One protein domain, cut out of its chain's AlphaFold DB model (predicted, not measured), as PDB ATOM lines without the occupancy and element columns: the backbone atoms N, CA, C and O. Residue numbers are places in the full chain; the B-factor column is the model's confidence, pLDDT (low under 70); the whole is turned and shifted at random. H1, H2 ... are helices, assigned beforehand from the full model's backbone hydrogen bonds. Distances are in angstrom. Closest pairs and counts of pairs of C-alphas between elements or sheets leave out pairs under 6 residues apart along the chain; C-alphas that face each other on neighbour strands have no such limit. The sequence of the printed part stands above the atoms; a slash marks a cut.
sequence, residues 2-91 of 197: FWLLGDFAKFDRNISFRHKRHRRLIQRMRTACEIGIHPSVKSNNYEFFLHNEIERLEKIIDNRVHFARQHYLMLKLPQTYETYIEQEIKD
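Overview. This is residues 2 to 91 of the 197 residues of an uncharacterized protein of Crocinitomicaceae bacterium (UniProt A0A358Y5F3). With little regular structure, the domain is mostly loops gathered on one side of one long helix, H2, which lies along an edge of the body, with H1 across the end where H2 finishes and H3 near the end where it starts. Residues 2 to 3 pair briefly with 36 to 37, parallel. Of 90 printed residues, 33 are in named elements, H1, H2 and H3 in that order, with no named strand: all helix. The whole is compact, radius of gyration of the C-alphas 12.3 A, spanning 35 by 29 by 19 A.

Along the chain. H2, residues 47 to 61, is 21.2 A long, from C-alpha 47 at (-7.886, 30.285, -23.854). H1 is residues 20 to 29, 14.4 A, and H3 residues 79 to 86, 10.5 A, ending at C-alpha 86 (-8.512, 39.641, -21.617).

Arrangement. H2 touches H1 with residues 60 to 61 alone, about perpendicular at 77 degrees; the closest C-alphas, of Gln 27 and Ile 61, are 5.5 A apart. H2 and H3 are close but not clearly touching, the closest C-alphas, of Glu 47 and Thr 83, being 6.8 A apart. They run the same way at a steep tilt of 46 degrees. H1 and H3 are apart. In H1, H2 and H3 every O i to N i+4 pair is within hydrogen-bond range.

Size, cuts and confidence. The C-alphas of Arg 21 and Pro 78, the two farthest apart, are 36.8 A apart. The printed part has no cut; both links, 17 residues each, are long. No printed residue is under 70 in pLDDT.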
ATOM      1  N   PHE A   2       3.497  38.381 -37.792       97.44
ATOM      2  CA  PHE A   2       2.809  37.498 -36.833       97.44
ATOM      3  C   PHE A   2       3.522  36.154 -36.691       97.44
ATOM      4  O   PHE A   2       3.915  35.566 -37.698       97.44
ATOM      5  N   TRP A   3       3.684  35.666 -35.460       96.69
ATOM      6  CA  TRP A   3       4.473  34.465 -35.174       96.69
ATOM      7  C   TRP A   3       3.668  33.351 -34.505       96.69
ATOM      8  O   TRP A   3       3.042  33.571 -33.472       96.69
ATOM      9  N   LEU A   4       3.728  32.136 -35.060       96.06
ATOM     10  CA  LEU A   4       3.039  30.959 -34.520       96.06
ATOM     11  C   LEU A   4       3.933  30.219 -33.519       96.06
ATOM     12  O   LEU A   4       4.951  29.629 -33.895       96.06
ATOM     13  N   LEU A   5       3.544  30.225 -32.241       96.12
ATOM     14  CA  LEU A   5       4.276  29.579 -31.138       96.12
ATOM     15  C   LEU A   5       3.469  28.505 -30.390       96.12
ATOM     16  O   LEU A   5       3.857  28.092 -29.288       96.12
ATOM     17  N   GLY A   6       2.397  28.010 -31.016       93.81
ATOM     18  CA  GLY A   6       1.677  26.813 -30.584       93.81
ATOM     19  C   GLY A   6       2.560  25.565 -30.545       93.81
ATOM     20  O   GLY A   6       3.702  25.559 -31.007       93.81
ATOM     21  N   ASP A   7       2.050  24.496 -29.948       92.38
ATOM     22  CA  ASP A   7       2.718  23.197 -30.021       92.38
ATOM     23  C   ASP A   7       2.443  22.543 -31.383       92.38
ATOM     24  O   ASP A   7       1.372  22.735 -31.959       92.38
ATOM     25  N   PHE A   8       3.398  21.753 -31.883       92.19
ATOM     26  CA  PHE A   8       3.277  21.101 -33.189       92.19
ATOM     27  C   PHE A   8       2.011  20.238 -33.252       92.19
ATOM     28  O   PHE A   8       1.813  19.337 -32.431       92.19
ATOM     29  N   ALA A   9       1.169  20.494 -34.248       91.62
ATOM     30  CA  ALA A   9      -0.104  19.815 -34.437       91.62
ATOM     31  C   ALA A   9      -0.437  19.659 -35.928       91.62
ATOM     32  O   ALA A   9       0.256  20.169 -36.806       91.62
ATOM     33  N   LYS A  10      -1.538  18.957 -36.230       89.62
ATOM     34  CA  LYS A  10      -1.988  18.688 -37.610       89.62
ATOM     35  C   LYS A  10      -2.071  19.957 -38.469       89.62
ATOM     36  O   LYS A  10      -1.654  19.925 -39.626       89.62
ATOM     37  N   PHE A  11      -2.615  21.028 -37.896       88.88
ATOM     38  CA  PHE A  11      -2.849  22.307 -38.566       88.88
ATOM     39  C   PHE A  11      -1.801  23.367 -38.223       88.88
ATOM     40  O   PHE A  11      -1.771  24.403 -38.865       88.88
ATOM     41  N   ASP A  12      -0.917  23.105 -37.260       90.31
ATOM     42  CA  ASP A  12       0.066  24.063 -36.761       90.31
ATOM     43  C   ASP A  12       1.460  23.435 -36.877       90.31
ATOM     44  O   ASP A  12       1.929  22.713 -35.996       90.31
ATOM     45  N   ARG A  13       2.111  23.660 -38.023       87.69
ATOM     46  CA  ARG A  13       3.433  23.103 -38.343       87.69
ATOM     47  C   ARG A  13       4.515  24.151 -38.122       87.69
ATOM     48  O   ARG A  13       5.040  24.726 -39.069       87.69
ATOM     49  N   ASN A  14       4.836  24.421 -36.864       89.06
ATOM     50  CA  ASN A  14       5.810  25.442 -36.496       89.06
ATOM     51  C   ASN A  14       7.095  24.858 -35.897       89.06
ATOM     52  O   ASN A  14       7.154  23.736 -35.391       89.06
ATOM     53  N   ILE A  15       8.157  25.662 -35.940       92.81
ATOM     54  CA  ILE A  15       9.403  25.355 -35.242       92.81
ATOM     55  C   ILE A  15       9.178  25.587 -33.745       92.81
ATOM     56  O   ILE A  15       8.701  26.645 -33.340       92.81
ATOM     57  N   SER A  16       9.589  24.633 -32.906       94.62
ATOM     58  CA  SER A  16       9.457  24.749 -31.448       94.62
ATOM     59  C   SER A  16      10.003  26.081 -30.908       94.62
ATOM     60  O   SER A  16      11.114  26.502 -31.249       94.62
ATOM     61  N   PHE A  17       9.270  26.706 -29.980       95.00
ATOM     62  CA  PHE A  17       9.689  27.925 -29.269       95.00
ATOM     63  C   PHE A  17      10.966  27.736 -28.423       95.00
ATOM     64  O   PHE A  17      11.602  28.711 -28.011       95.00
ATOM     65  N   ARG A  18      11.359  26.482 -28.152       95.75
ATOM     66  CA  ARG A  18      12.599  26.127 -27.441       95.75
ATOM     67  C   ARG A  18      13.827  26.128 -28.355       95.75
ATOM     68  O   ARG A  18      14.958  26.139 -27.869       95.75
ATOM     69  N   HIS A  19      13.638  26.124 -29.674       97.44
ATOM     70  CA  HIS A  19      14.741  26.040 -30.622       97.44
ATOM     71  C   HIS A  19      15.563  27.341 -30.642       97.44
ATOM     72  O   HIS A  19      15.075  28.406 -31.020       97.44
ATOM     73  N   LYS A  20      16.850  27.266 -30.275       97.69
ATOM     74  CA  LYS A  20      17.706  28.454 -30.074       97.69
ATOM     75  C   LYS A  20      17.822  29.347 -31.315       97.69
ATOM     76  O   LYS A  20      17.774  30.567 -31.187       97.69
ATOM     77  N   ARG A  21      17.958  28.771 -32.519       97.75
ATOM     78  CA  ARG A  21      18.052  29.571 -33.762       97.75
ATOM     79  C   ARG A  21      16.737  30.279 -34.084       97.75
ATOM     80  O   ARG A  21      16.769  31.402 -34.564       97.75
ATOM     81  N   HIS A  22      15.613  29.639 -33.772       96.69
ATOM     82  CA  HIS A  22      14.286  30.204 -33.989       96.69
ATOM     83  C   HIS A  22      14.056  31.416 -33.080       96.69
ATOM     84  O   HIS A  22      13.724  32.491 -33.563       96.69
ATOM     85  N   ARG A  23      14.372  31.281 -31.785       97.94
ATOM     86  CA  ARG A  23      14.325  32.395 -30.824       97.94
ATOM     87  C   ARG A  23      15.199  33.573 -31.261       97.94
ATOM     88  O   ARG A  23      14.735  34.704 -31.244       97.94
ATOM     89  N   ARG A  24      16.436  33.308 -31.704       97.81
ATOM     90  CA  ARG A  24      17.336  34.355 -32.221       97.81
ATOM     91  C   ARG A  24      16.776  35.060 -33.453       97.81
ATOM     92  O   ARG A  24      16.958  36.263 -33.585       97.81
ATOM     93  N   LEU A  25      16.103  34.330 -34.343       97.06
ATOM     94  CA  LEU A  25      15.447  34.929 -35.502       97.06
ATOM     95  C   LEU A  25      14.325  35.874 -35.061       97.06
ATOM     96  O   LEU A  25      14.331  37.023 -35.484       97.06
ATOM     97  N   ILE A  26      13.432  35.433 -34.170       97.38
ATOM     98  CA  ILE A  26      12.349  36.272 -33.628       97.38
ATOM     99  C   ILE A  26      12.927  37.538 -32.978       97.38
ATOM    100  O   ILE A  26      12.491  38.650 -33.267       97.38
ATOM    101  N   GLN A  27      13.972  37.382 -32.160       97.44
ATOM    102  CA  GLN A  27      14.660  38.497 -31.504       97.44
ATOM    103  C   GLN A  27      15.325  39.467 -32.477       97.44
ATOM    104  O   GLN A  27      15.407  40.653 -32.176       97.44
ATOM    105  N   ARG A  28      15.808  38.986 -33.625       97.44
ATOM    106  CA  ARG A  28      16.334  39.843 -34.690       97.44
ATOM    107  C   ARG A  28      15.206  40.561 -35.427       97.44
ATOM    108  O   ARG A  28      15.337  41.735 -35.727       97.44
ATOM    109  N   MET A  29      14.097  39.880 -35.708       96.81
ATOM    110  CA  MET A  29      12.975  40.497 -36.422       96.81
ATOM    111  C   MET A  29      12.299  41.593 -35.600       96.81
ATOM    112  O   MET A  29      11.893  42.596 -36.177       96.81
ATOM    113  N   ARG A  30      12.270  41.473 -34.264       95.50
ATOM    114  CA  ARG A  30      11.704  42.510 -33.384       95.50
ATOM    115  C   ARG A  30      12.381  43.881 -33.525       95.50
ATOM    116  O   ARG A  30      11.796  44.879 -33.137       95.50
ATOM    117  N   THR A  31      13.629  43.938 -34.009       95.50
ATOM    118  CA  THR A  31      14.335  45.214 -34.226       95.50
ATOM    119  C   THR A  31      14.028  45.828 -35.588       95.50
ATOM    120  O   THR A  31      14.407  46.966 -35.827       95.50
ATOM    121  N   ALA A  32      13.399  45.071 -36.490       95.31
ATOM    122  CA  ALA A  32      13.059  45.503 -37.842       95.31
ATOM    123  C   ALA A  32      11.561  45.804 -38.000       95.31
ATOM    124  O   ALA A  32      11.194  46.633 -38.825       95.31
ATOM    125  N   CYS A  33      10.695  45.131 -37.239       94.69
ATOM    126  CA  CYS A  33       9.255  45.349 -37.283       94.69
ATOM    127  C   CYS A  33       8.564  44.919 -35.985       94.69
ATOM    128  O   CYS A  33       9.122  44.185 -35.164       94.69
ATOM    129  N   GLU A  34       7.314  45.348 -35.827       96.25
ATOM    130  CA  GLU A  34       6.461  44.906 -34.730       96.25
ATOM    131  C   GLU A  34       6.121  43.418 -34.854       96.25
ATOM    132  O   GLU A  34       5.892  42.883 -35.951       96.25
ATOM    133  N   ILE A  35       6.077  42.745 -33.706       97.88
ATOM    134  CA  ILE A  35       5.817  41.313 -33.607       97.88
ATOM    135  C   ILE A  35       4.477  41.095 -32.907       97.88
ATOM    136  O   ILE A  35       4.286  41.497 -31.762       97.88
ATOM    137  N   GLY A  36       3.565  40.433 -33.609       98.31
ATOM    138  CA  GLY A  36       2.275  39.981 -33.106       98.31
ATOM    139  C   GLY A  36       2.218  38.468 -32.944       98.31
ATOM    140  O   GLY A  36       3.024  37.726 -33.519       98.31
ATOM    141  N   ILE A  37       1.227  37.997 -32.197       98.38
ATOM    142  CA  ILE A  37       0.939  36.571 -32.086       98.38
ATOM    143  C   ILE A  37       0.177  36.087 -33.327       98.38
ATOM    144  O   ILE A  37      -0.722  36.760 -33.832       98.38
ATOM    145  N   HIS A  38       0.539  34.909 -33.832       97.69
ATOM    146  CA  HIS A  38      -0.264  34.141 -34.780       97.69
ATOM    147  C   HIS A  38      -0.831  32.927 -34.034       97.69
ATOM    148  O   HIS A  38      -0.157  31.896 -33.992       97.69
ATOM    149  N   PRO A  39      -1.986  33.043 -33.352       97.06
ATOM    150  CA  PRO A  39      -2.453  31.985 -32.470       97.06
ATOM    151  C   PRO A  39      -2.747  30.694 -33.227       97.06
ATOM    152  O   PRO A  39      -3.277  30.721 -34.341       97.06
ATOM    153  N   SER A  40      -2.416  29.563 -32.608       96.38
ATOM    154  CA  SER A  40      -2.672  28.242 -33.179       96.38
ATOM    155  C   SER A  40      -4.162  27.964 -33.355       96.38
ATOM    156  O   SER A  40      -5.001  28.476 -32.608       96.38
ATOM    157  N   VAL A  41      -4.507  27.044 -34.259       93.88
ATOM    158  CA  VAL A  41      -5.899  26.584 -34.430       93.88
ATOM    159  C   VAL A  41      -6.481  26.065 -33.113       93.88
ATOM    160  O   VAL A  41      -7.661  26.261 -32.811       93.88
ATOM    161  N   LYS A  42      -5.647  25.413 -32.297       92.12
ATOM    162  CA  LYS A  42      -6.051  24.891 -30.990       92.12
ATOM    163  C   LYS A  42      -6.427  26.010 -30.018       92.12
ATOM    164  O   LYS A  42      -7.442  25.883 -29.332       92.12
ATOM    165  N   SER A  43      -5.651  27.090 -29.970       92.56
ATOM    166  CA  SER A  43      -5.875  28.205 -29.044       92.56
ATOM    167  C   SER A  43      -7.207  28.923 -29.249       92.56
ATOM    168  O   SER A  43      -7.782  29.416 -28.284       92.56
ATOM    169  N   ASN A  44      -7.778  28.873 -30.457       89.19
ATOM    170  CA  ASN A  44      -9.075  29.492 -30.737       89.19
ATOM    171  C   ASN A  44     -10.264  28.803 -30.034       89.19
ATOM    172  O   ASN A  44     -11.374  29.323 -30.022       89.19
ATOM    173  N   ASN A  45     -10.059  27.602 -29.485       87.19
ATOM    174  CA  ASN A  45     -11.063  26.882 -28.694       87.19
ATOM    175  C   ASN A  45     -10.751  26.865 -27.196       87.19
ATOM    176  O   ASN A  45     -11.578  26.413 -26.410       87.19
ATOM    177  N   TYR A  46      -9.537  27.260 -26.814       91.31
ATOM    178  CA  TYR A  46      -8.996  26.997 -25.491       91.31
ATOM    179  C   TYR A  46      -8.044  28.126 -25.089       91.31
ATOM    180  O   TYR A  46      -6.862  28.121 -25.442       91.31
ATOM    181  N   GLU A  47      -8.562  29.053 -24.291       91.06
ATOM    182  CA  GLU A  47      -7.886  30.285 -23.854       91.06
ATOM    183  C   GLU A  47      -6.541  30.019 -23.171       91.06
ATOM    184  O   GLU A  47      -5.570  30.739 -23.393       91.06
ATOM    185  N   PHE A  48      -6.439  28.914 -22.424       94.88
ATOM    186  CA  PHE A  48      -5.186  28.466 -21.816       94.88
ATOM    187  C   PHE A  48      -4.039  28.347 -22.833       94.88
ATOM    188  O   PHE A  48      -2.899  28.699 -22.530       94.88
ATOM    189  N   PHE A  49      -4.305  27.851 -24.046       95.62
ATOM    190  CA  PHE A  49      -3.260  27.749 -25.067       95.62
ATOM    191  C   PHE A  49      -2.911  29.118 -25.648       95.62
ATOM    192  O   PHE A  49      -1.727  29.376 -25.834       95.62
ATOM    193  N   LEU A  50      -3.887  30.010 -25.847       96.75
ATOM    194  CA  LEU A  50      -3.613  31.378 -26.298       96.75
ATOM    195  C   LEU A  50      -2.698  32.106 -25.307       96.75
ATOM    196  O   LEU A  50      -1.667  32.639 -25.710       96.75
ATOM    197  N   HIS A  51      -3.035  32.054 -24.017       97.38
ATOM    198  CA  HIS A  51      -2.232  32.658 -22.957       97.38
ATOM    199  C   HIS A  51      -0.788  32.142 -22.975       97.38
ATOM    200  O   HIS A  51       0.161  32.921 -23.001       97.38
ATOM    201  N   ASN A  52      -0.607  30.819 -23.043       97.38
ATOM    202  CA  ASN A  52       0.725  30.217 -23.113       97.38
ATOM    203  C   ASN A  52       1.501  30.641 -24.367       97.38
ATOM    204  O   ASN A  52       2.713  30.831 -24.310       97.38
ATOM    205  N   GLU A  53       0.836  30.738 -25.517       98.00
ATOM    206  CA  GLU A  53       1.458  31.148 -26.776       98.00
ATOM    207  C   GLU A  53       1.912  32.612 -26.744       98.00
ATOM    208  O   GLU A  53       3.039  32.901 -27.161       98.00
ATOM    209  N   ILE A  54       1.092  33.502 -26.178       98.44
ATOM    210  CA  ILE A  54       1.441  34.906 -25.931       98.44
ATOM    211  C   ILE A  54       2.616  34.987 -24.954       98.44
ATOM    212  O   ILE A  54       3.642  35.570 -25.293       98.44
ATOM    213  N   GLU A  55       2.542  34.319 -23.801       98.25
ATOM    214  CA  GLU A  55       3.601  34.353 -22.784       98.25
ATOM    215  C   GLU A  55       4.945  33.838 -23.342       98.25
ATOM    216  O   GLU A  55       6.015  34.385 -23.061       98.25
ATOM    217  N   ARG A  56       4.915  32.797 -24.188       98.06
ATOM    218  CA  ARG A  56       6.109  32.307 -24.898       98.06
ATOM    219  C   ARG A  56       6.705  33.381 -25.802       98.06
ATOM    220  O   ARG A  56       7.932  33.502 -25.835       98.06
ATOM    221  N   LEU A  57       5.871  34.106 -26.550       98.44
ATOM    222  CA  LEU A  57       6.313  35.158 -27.461       98.44
ATOM    223  C   LEU A  57       6.903  36.335 -26.685       98.44
ATOM    224  O   LEU A  57       8.036  36.721 -26.967       98.44
ATOM    225  N   GLU A  58       6.191  36.815 -25.665       98.50
ATOM    226  CA  GLU A  58       6.626  37.900 -24.781       98.50
ATOM    227  C   GLU A  58       7.986  37.588 -24.147       98.50
ATOM    228  O   GLU A  58       8.917  38.387 -24.241       98.50
ATOM    229  N   LYS A  59       8.174  36.365 -23.630       98.25
ATOM    230  CA  LYS A  59       9.467  35.890 -23.096       98.25
ATOM    231  C   LYS A  59      10.592  35.828 -24.134       98.25
ATOM    232  O   LYS A  59      11.764  35.767 -23.764       98.25
ATOM    233  N   ILE A  60      10.284  35.709 -25.426       98.19
ATOM    234  CA  ILE A  60      11.302  35.687 -26.488       98.19
ATOM    235  C   ILE A  60      11.707  37.109 -26.867       98.19
ATOM    236  O   ILE A  60      12.903  37.357 -27.039       98.19
ATOM    237  N   ILE A  61      10.731  38.006 -27.020       97.62
ATOM    238  CA  ILE A  61      10.955  39.383 -27.479       97.62
ATOM    239  C   ILE A  61      11.286  40.360 -26.347       97.62
ATOM    240  O   ILE A  61      11.750  41.460 -26.648       97.62
ATOM    241  N   ASP A  62      11.089  39.939 -25.094       97.00
ATOM    242  CA  ASP A  62      11.243  40.746 -23.879       97.00
ATOM    243  C   ASP A  62      10.391  42.025 -23.928       97.00
ATOM    244  O   ASP A  62      10.869  43.139 -23.731       97.00
ATOM    245  N   ASN A  63       9.129  41.860 -24.331       96.94
ATOM    246  CA  ASN A  63       8.150  42.934 -24.472       96.94
ATOM    247  C   ASN A  63       6.727  42.358 -24.478       96.94
ATOM    248  O   ASN A  63       6.550  41.171 -24.758       96.94
ATOM    249  N   ARG A  64       5.724  43.200 -24.219       97.69
ATOM    250  CA  ARG A  64       4.309  42.837 -24.351       97.69
ATOM    251  C   ARG A  64       3.906  42.649 -25.809       97.69
ATOM    252  O   ARG A  64       4.413  43.337 -26.696       97.69
ATOM    253  N   VAL A  65       2.975  41.731 -26.048       98.19
ATOM    254  CA  VAL A  65       2.380  41.504 -27.371       98.19
ATOM    255  C   VAL A  65       0.985  42.111 -27.397       98.19
ATOM    256  O   VAL A  65       0.131  41.736 -26.607       98.19
ATOM    257  N   HIS A  66       0.746  43.027 -28.335       98.44
ATOM    258  CA  HIS A  66      -0.543  43.717 -28.472       98.44
ATOM    259  C   HIS A  66      -1.252  43.451 -29.803       98.44
ATOM    260  O   HIS A  66      -2.382  43.896 -29.990       98.44
ATOM    261  N   PHE A  67      -0.620  42.707 -30.709       98.50
ATOM    262  CA  PHE A  67      -1.127  42.451 -32.054       98.50
ATOM    263  C   PHE A  67      -1.435  40.970 -32.224       98.50
ATOM    264  O   PHE A  67      -0.614  40.131 -31.843       98.50
ATOM    265  N   ALA A  68      -2.559  40.640 -32.853       98.44
ATOM    266  CA  ALA A  68      -2.912  39.261 -33.163       98.44
ATOM    267  C   ALA A  68      -3.447  39.092 -34.590       98.44
ATOM    268  O   ALA A  68      -4.022  40.005 -35.179       98.44
ATOM    269  N   ARG A  69      -3.270  37.888 -35.143       98.00
ATOM    270  CA  ARG A  69      -3.926  37.438 -36.378       98.00
ATOM    271  C   ARG A  69      -4.187  35.941 -36.289       98.00
ATOM    272  O   ARG A  69      -3.225  35.183 -36.194       98.00
ATOM    273  N   GLN A  70      -5.437  35.487 -36.331       97.44
ATOM    274  CA  GLN A  70      -5.765  34.061 -36.201       97.44
ATOM    275  C   GLN A  70      -5.237  33.232 -37.372       97.44
ATOM    276  O   GLN A  70      -5.281  33.648 -38.537       97.44
ATOM    277  N   HIS A  71      -4.794  32.010 -37.073       94.25
ATOM    278  CA  HIS A  71      -4.554  31.006 -38.102       94.25
ATOM    279  C   HIS A  71      -5.856  30.690 -38.856       94.25
ATOM    280  O   HIS A  71      -6.930  30.595 -38.259       94.25
ATOM    281  N   TYR A  72      -5.770  30.595 -40.188       94.00
ATOM    282  CA  TYR A  72      -6.905  30.388 -41.100       94.00
ATOM    283  C   TYR A  72      -8.036  31.423 -41.000       94.00
ATOM    284  O   TYR A  72      -9.166  31.140 -41.389       94.00
ATOM    285  N   LEU A  73      -7.752  32.620 -40.475       96.19
ATOM    286  CA  LEU A  73      -8.755  33.671 -40.262       96.19
ATOM    287  C   LEU A  73      -9.938  33.223 -39.380       96.19
ATOM    288  O   LEU A  73     -11.059  33.727 -39.496       96.19
ATOM    289  N   MET A  74      -9.707  32.221 -38.528       93.69
ATOM    290  CA  MET A  74     -10.765  31.529 -37.806       93.69
ATOM    291  C   MET A  74     -11.241  32.358 -36.608       93.69
ATOM    292  O   MET A  74     -10.621  32.352 -35.549       93.69
ATOM    293  N   LEU A  75     -12.387  33.021 -36.754       94.44
ATOM    294  CA  LEU A  75     -13.030  33.800 -35.694       94.44
ATOM    295  C   LEU A  75     -14.246  33.062 -35.127       94.44
ATOM    296  O   LEU A  75     -15.112  32.609 -35.876       94.44
ATOM    297  N   LYS A  76     -14.334  32.992 -33.798       94.00
ATOM    298  CA  LYS A  76     -15.522  32.562 -33.057       94.00
ATOM    299  C   LYS A  76     -16.040  33.747 -32.265       94.00
ATOM    300  O   LYS A  76     -15.508  34.064 -31.212       94.00
ATOM    301  N   LEU A  77     -17.022  34.452 -32.814       93.50
ATOM    302  CA  LEU A  77     -17.546  35.662 -32.187       93.50
ATOM    303  C   LEU A  77     -18.666  35.328 -31.186       93.50
ATOM    304  O   LEU A  77     -19.531  34.509 -31.509       93.50
ATOM    305  N   PRO A  78     -18.706  35.995 -30.017       94.62
ATOM    306  CA  PRO A  78     -17.781  37.045 -29.566       94.62
ATOM    307  C   PRO A  78     -16.486  36.523 -28.913       94.62
ATOM    308  O   PRO A  78     -15.573  37.313 -28.687       94.62
ATOM    309  N   GLN A  79     -16.388  35.215 -28.649       94.88
ATOM    310  CA  GLN A  79     -15.382  34.611 -27.768       94.88
ATOM    311  C   GLN A  79     -13.943  34.993 -28.127       94.88
ATOM    312  O   GLN A  79     -13.219  35.480 -27.273       94.88
ATOM    313  N   THR A  80     -13.530  34.855 -29.392       95.94
ATOM    314  CA  THR A  80     -12.162  35.174 -29.830       95.94
ATOM    315  C   THR A  80     -11.747  36.600 -29.446       95.94
ATOM    316  O   THR A  80     -10.615  36.818 -29.024       95.94
ATOM    317  N   TYR A  81     -12.651  37.573 -29.590       97.06
ATOM    318  CA  TYR A  81     -12.356  38.978 -29.313       97.06
ATOM    319  C   TYR A  81     -12.469  39.333 -27.833       97.06
ATOM    320  O   TYR A  81     -11.684  40.148 -27.355       97.06
ATOM    321  N   GLU A  82     -13.371  38.684 -27.096       96.00
ATOM    322  CA  GLU A  82     -13.402  38.771 -25.632       96.00
ATOM    323  C   GLU A  82     -12.080  38.253 -25.045       96.00
ATOM    324  O   GLU A  82     -11.401  38.991 -24.331       96.00
ATOM    325  N   THR A  83     -11.624  37.066 -25.462       95.94
ATOM    326  CA  THR A  83     -10.345  36.508 -25.006       95.94
ATOM    327  C   THR A  83      -9.155  37.393 -25.408       95.94
ATOM    328  O   THR A  83      -8.216  37.556 -24.634       95.94
ATOM    329  N   TYR A  84      -9.154  38.005 -26.598       97.62
ATOM    330  CA  TYR A  84      -8.095  38.950 -26.988       97.62
ATOM    331  C   TYR A  84      -8.003  40.150 -26.047       97.62
ATOM    332  O   TYR A  84      -6.901  40.507 -25.633       97.62
ATOM    333  N   ILE A  85      -9.140  40.732 -25.668       97.38
ATOM    334  CA  ILE A  85      -9.178  41.845 -24.714       97.38
ATOM    335  C   ILE A  85      -8.637  41.403 -23.349       97.38
ATOM    336  O   ILE A  85      -7.838  42.123 -22.754       97.38
ATOM    337  N   GLU A  86      -9.017  40.214 -22.875       96.25
ATOM    338  CA  GLU A  86      -8.512  39.641 -21.617       96.25
ATOM    339  C   GLU A  86      -6.998  39.384 -21.634       96.25
ATOM    340  O   GLU A  86      -6.345  39.475 -20.597       96.25
ATOM    341  N   GLN A  87      -6.429  39.088 -22.807       96.94
ATOM    342  CA  GLN A  87      -4.987  38.921 -23.013       96.94
ATOM    343  C   GLN A  87      -4.269  40.229 -23.395       96.94
ATOM    344  O   GLN A  87      -3.132  40.187 -23.856       96.94
ATOM    345  N   GLU A  88      -4.918  41.388 -23.228       97.50
ATOM    346  CA  GLU A  88      -4.366  42.719 -23.529       97.50
ATOM    347  C   GLU A  88      -3.942  42.925 -25.002       97.50
ATOM    348  O   GLU A  88      -3.148  43.822 -25.320       97.50
ATOM    349  N   ILE A  89      -4.507  42.137 -25.923       98.44
ATOM    350  CA  ILE A  89      -4.402  42.381 -27.362       98.44
ATOM    351  C   ILE A  89      -5.238  43.614 -27.702       98.44
ATOM    352  O   ILE A  89      -6.398  43.750 -27.308       98.44
ATOM    353  N   LYS A  90      -4.623  44.535 -28.443       98.69
ATOM    354  CA  LYS A  90      -5.198  45.830 -28.808       98.69
ATOM    355  C   LYS A  90      -5.621  45.883 -30.263       98.69
ATOM    356  O   LYS A  90      -6.605  46.556 -30.545       98.69
ATOM    357  N   ASP A  91      -4.948  45.150 -31.145       98.81
ATOM    358  CA  ASP A  91      -5.168  45.240 -32.586       98.81
ATOM    359  C   ASP A  91      -5.201  43.839 -33.225       98.81
ATOM    360  O   ASP A  91      -4.271  43.035 -33.097       98.81
TER     361      ASP A  91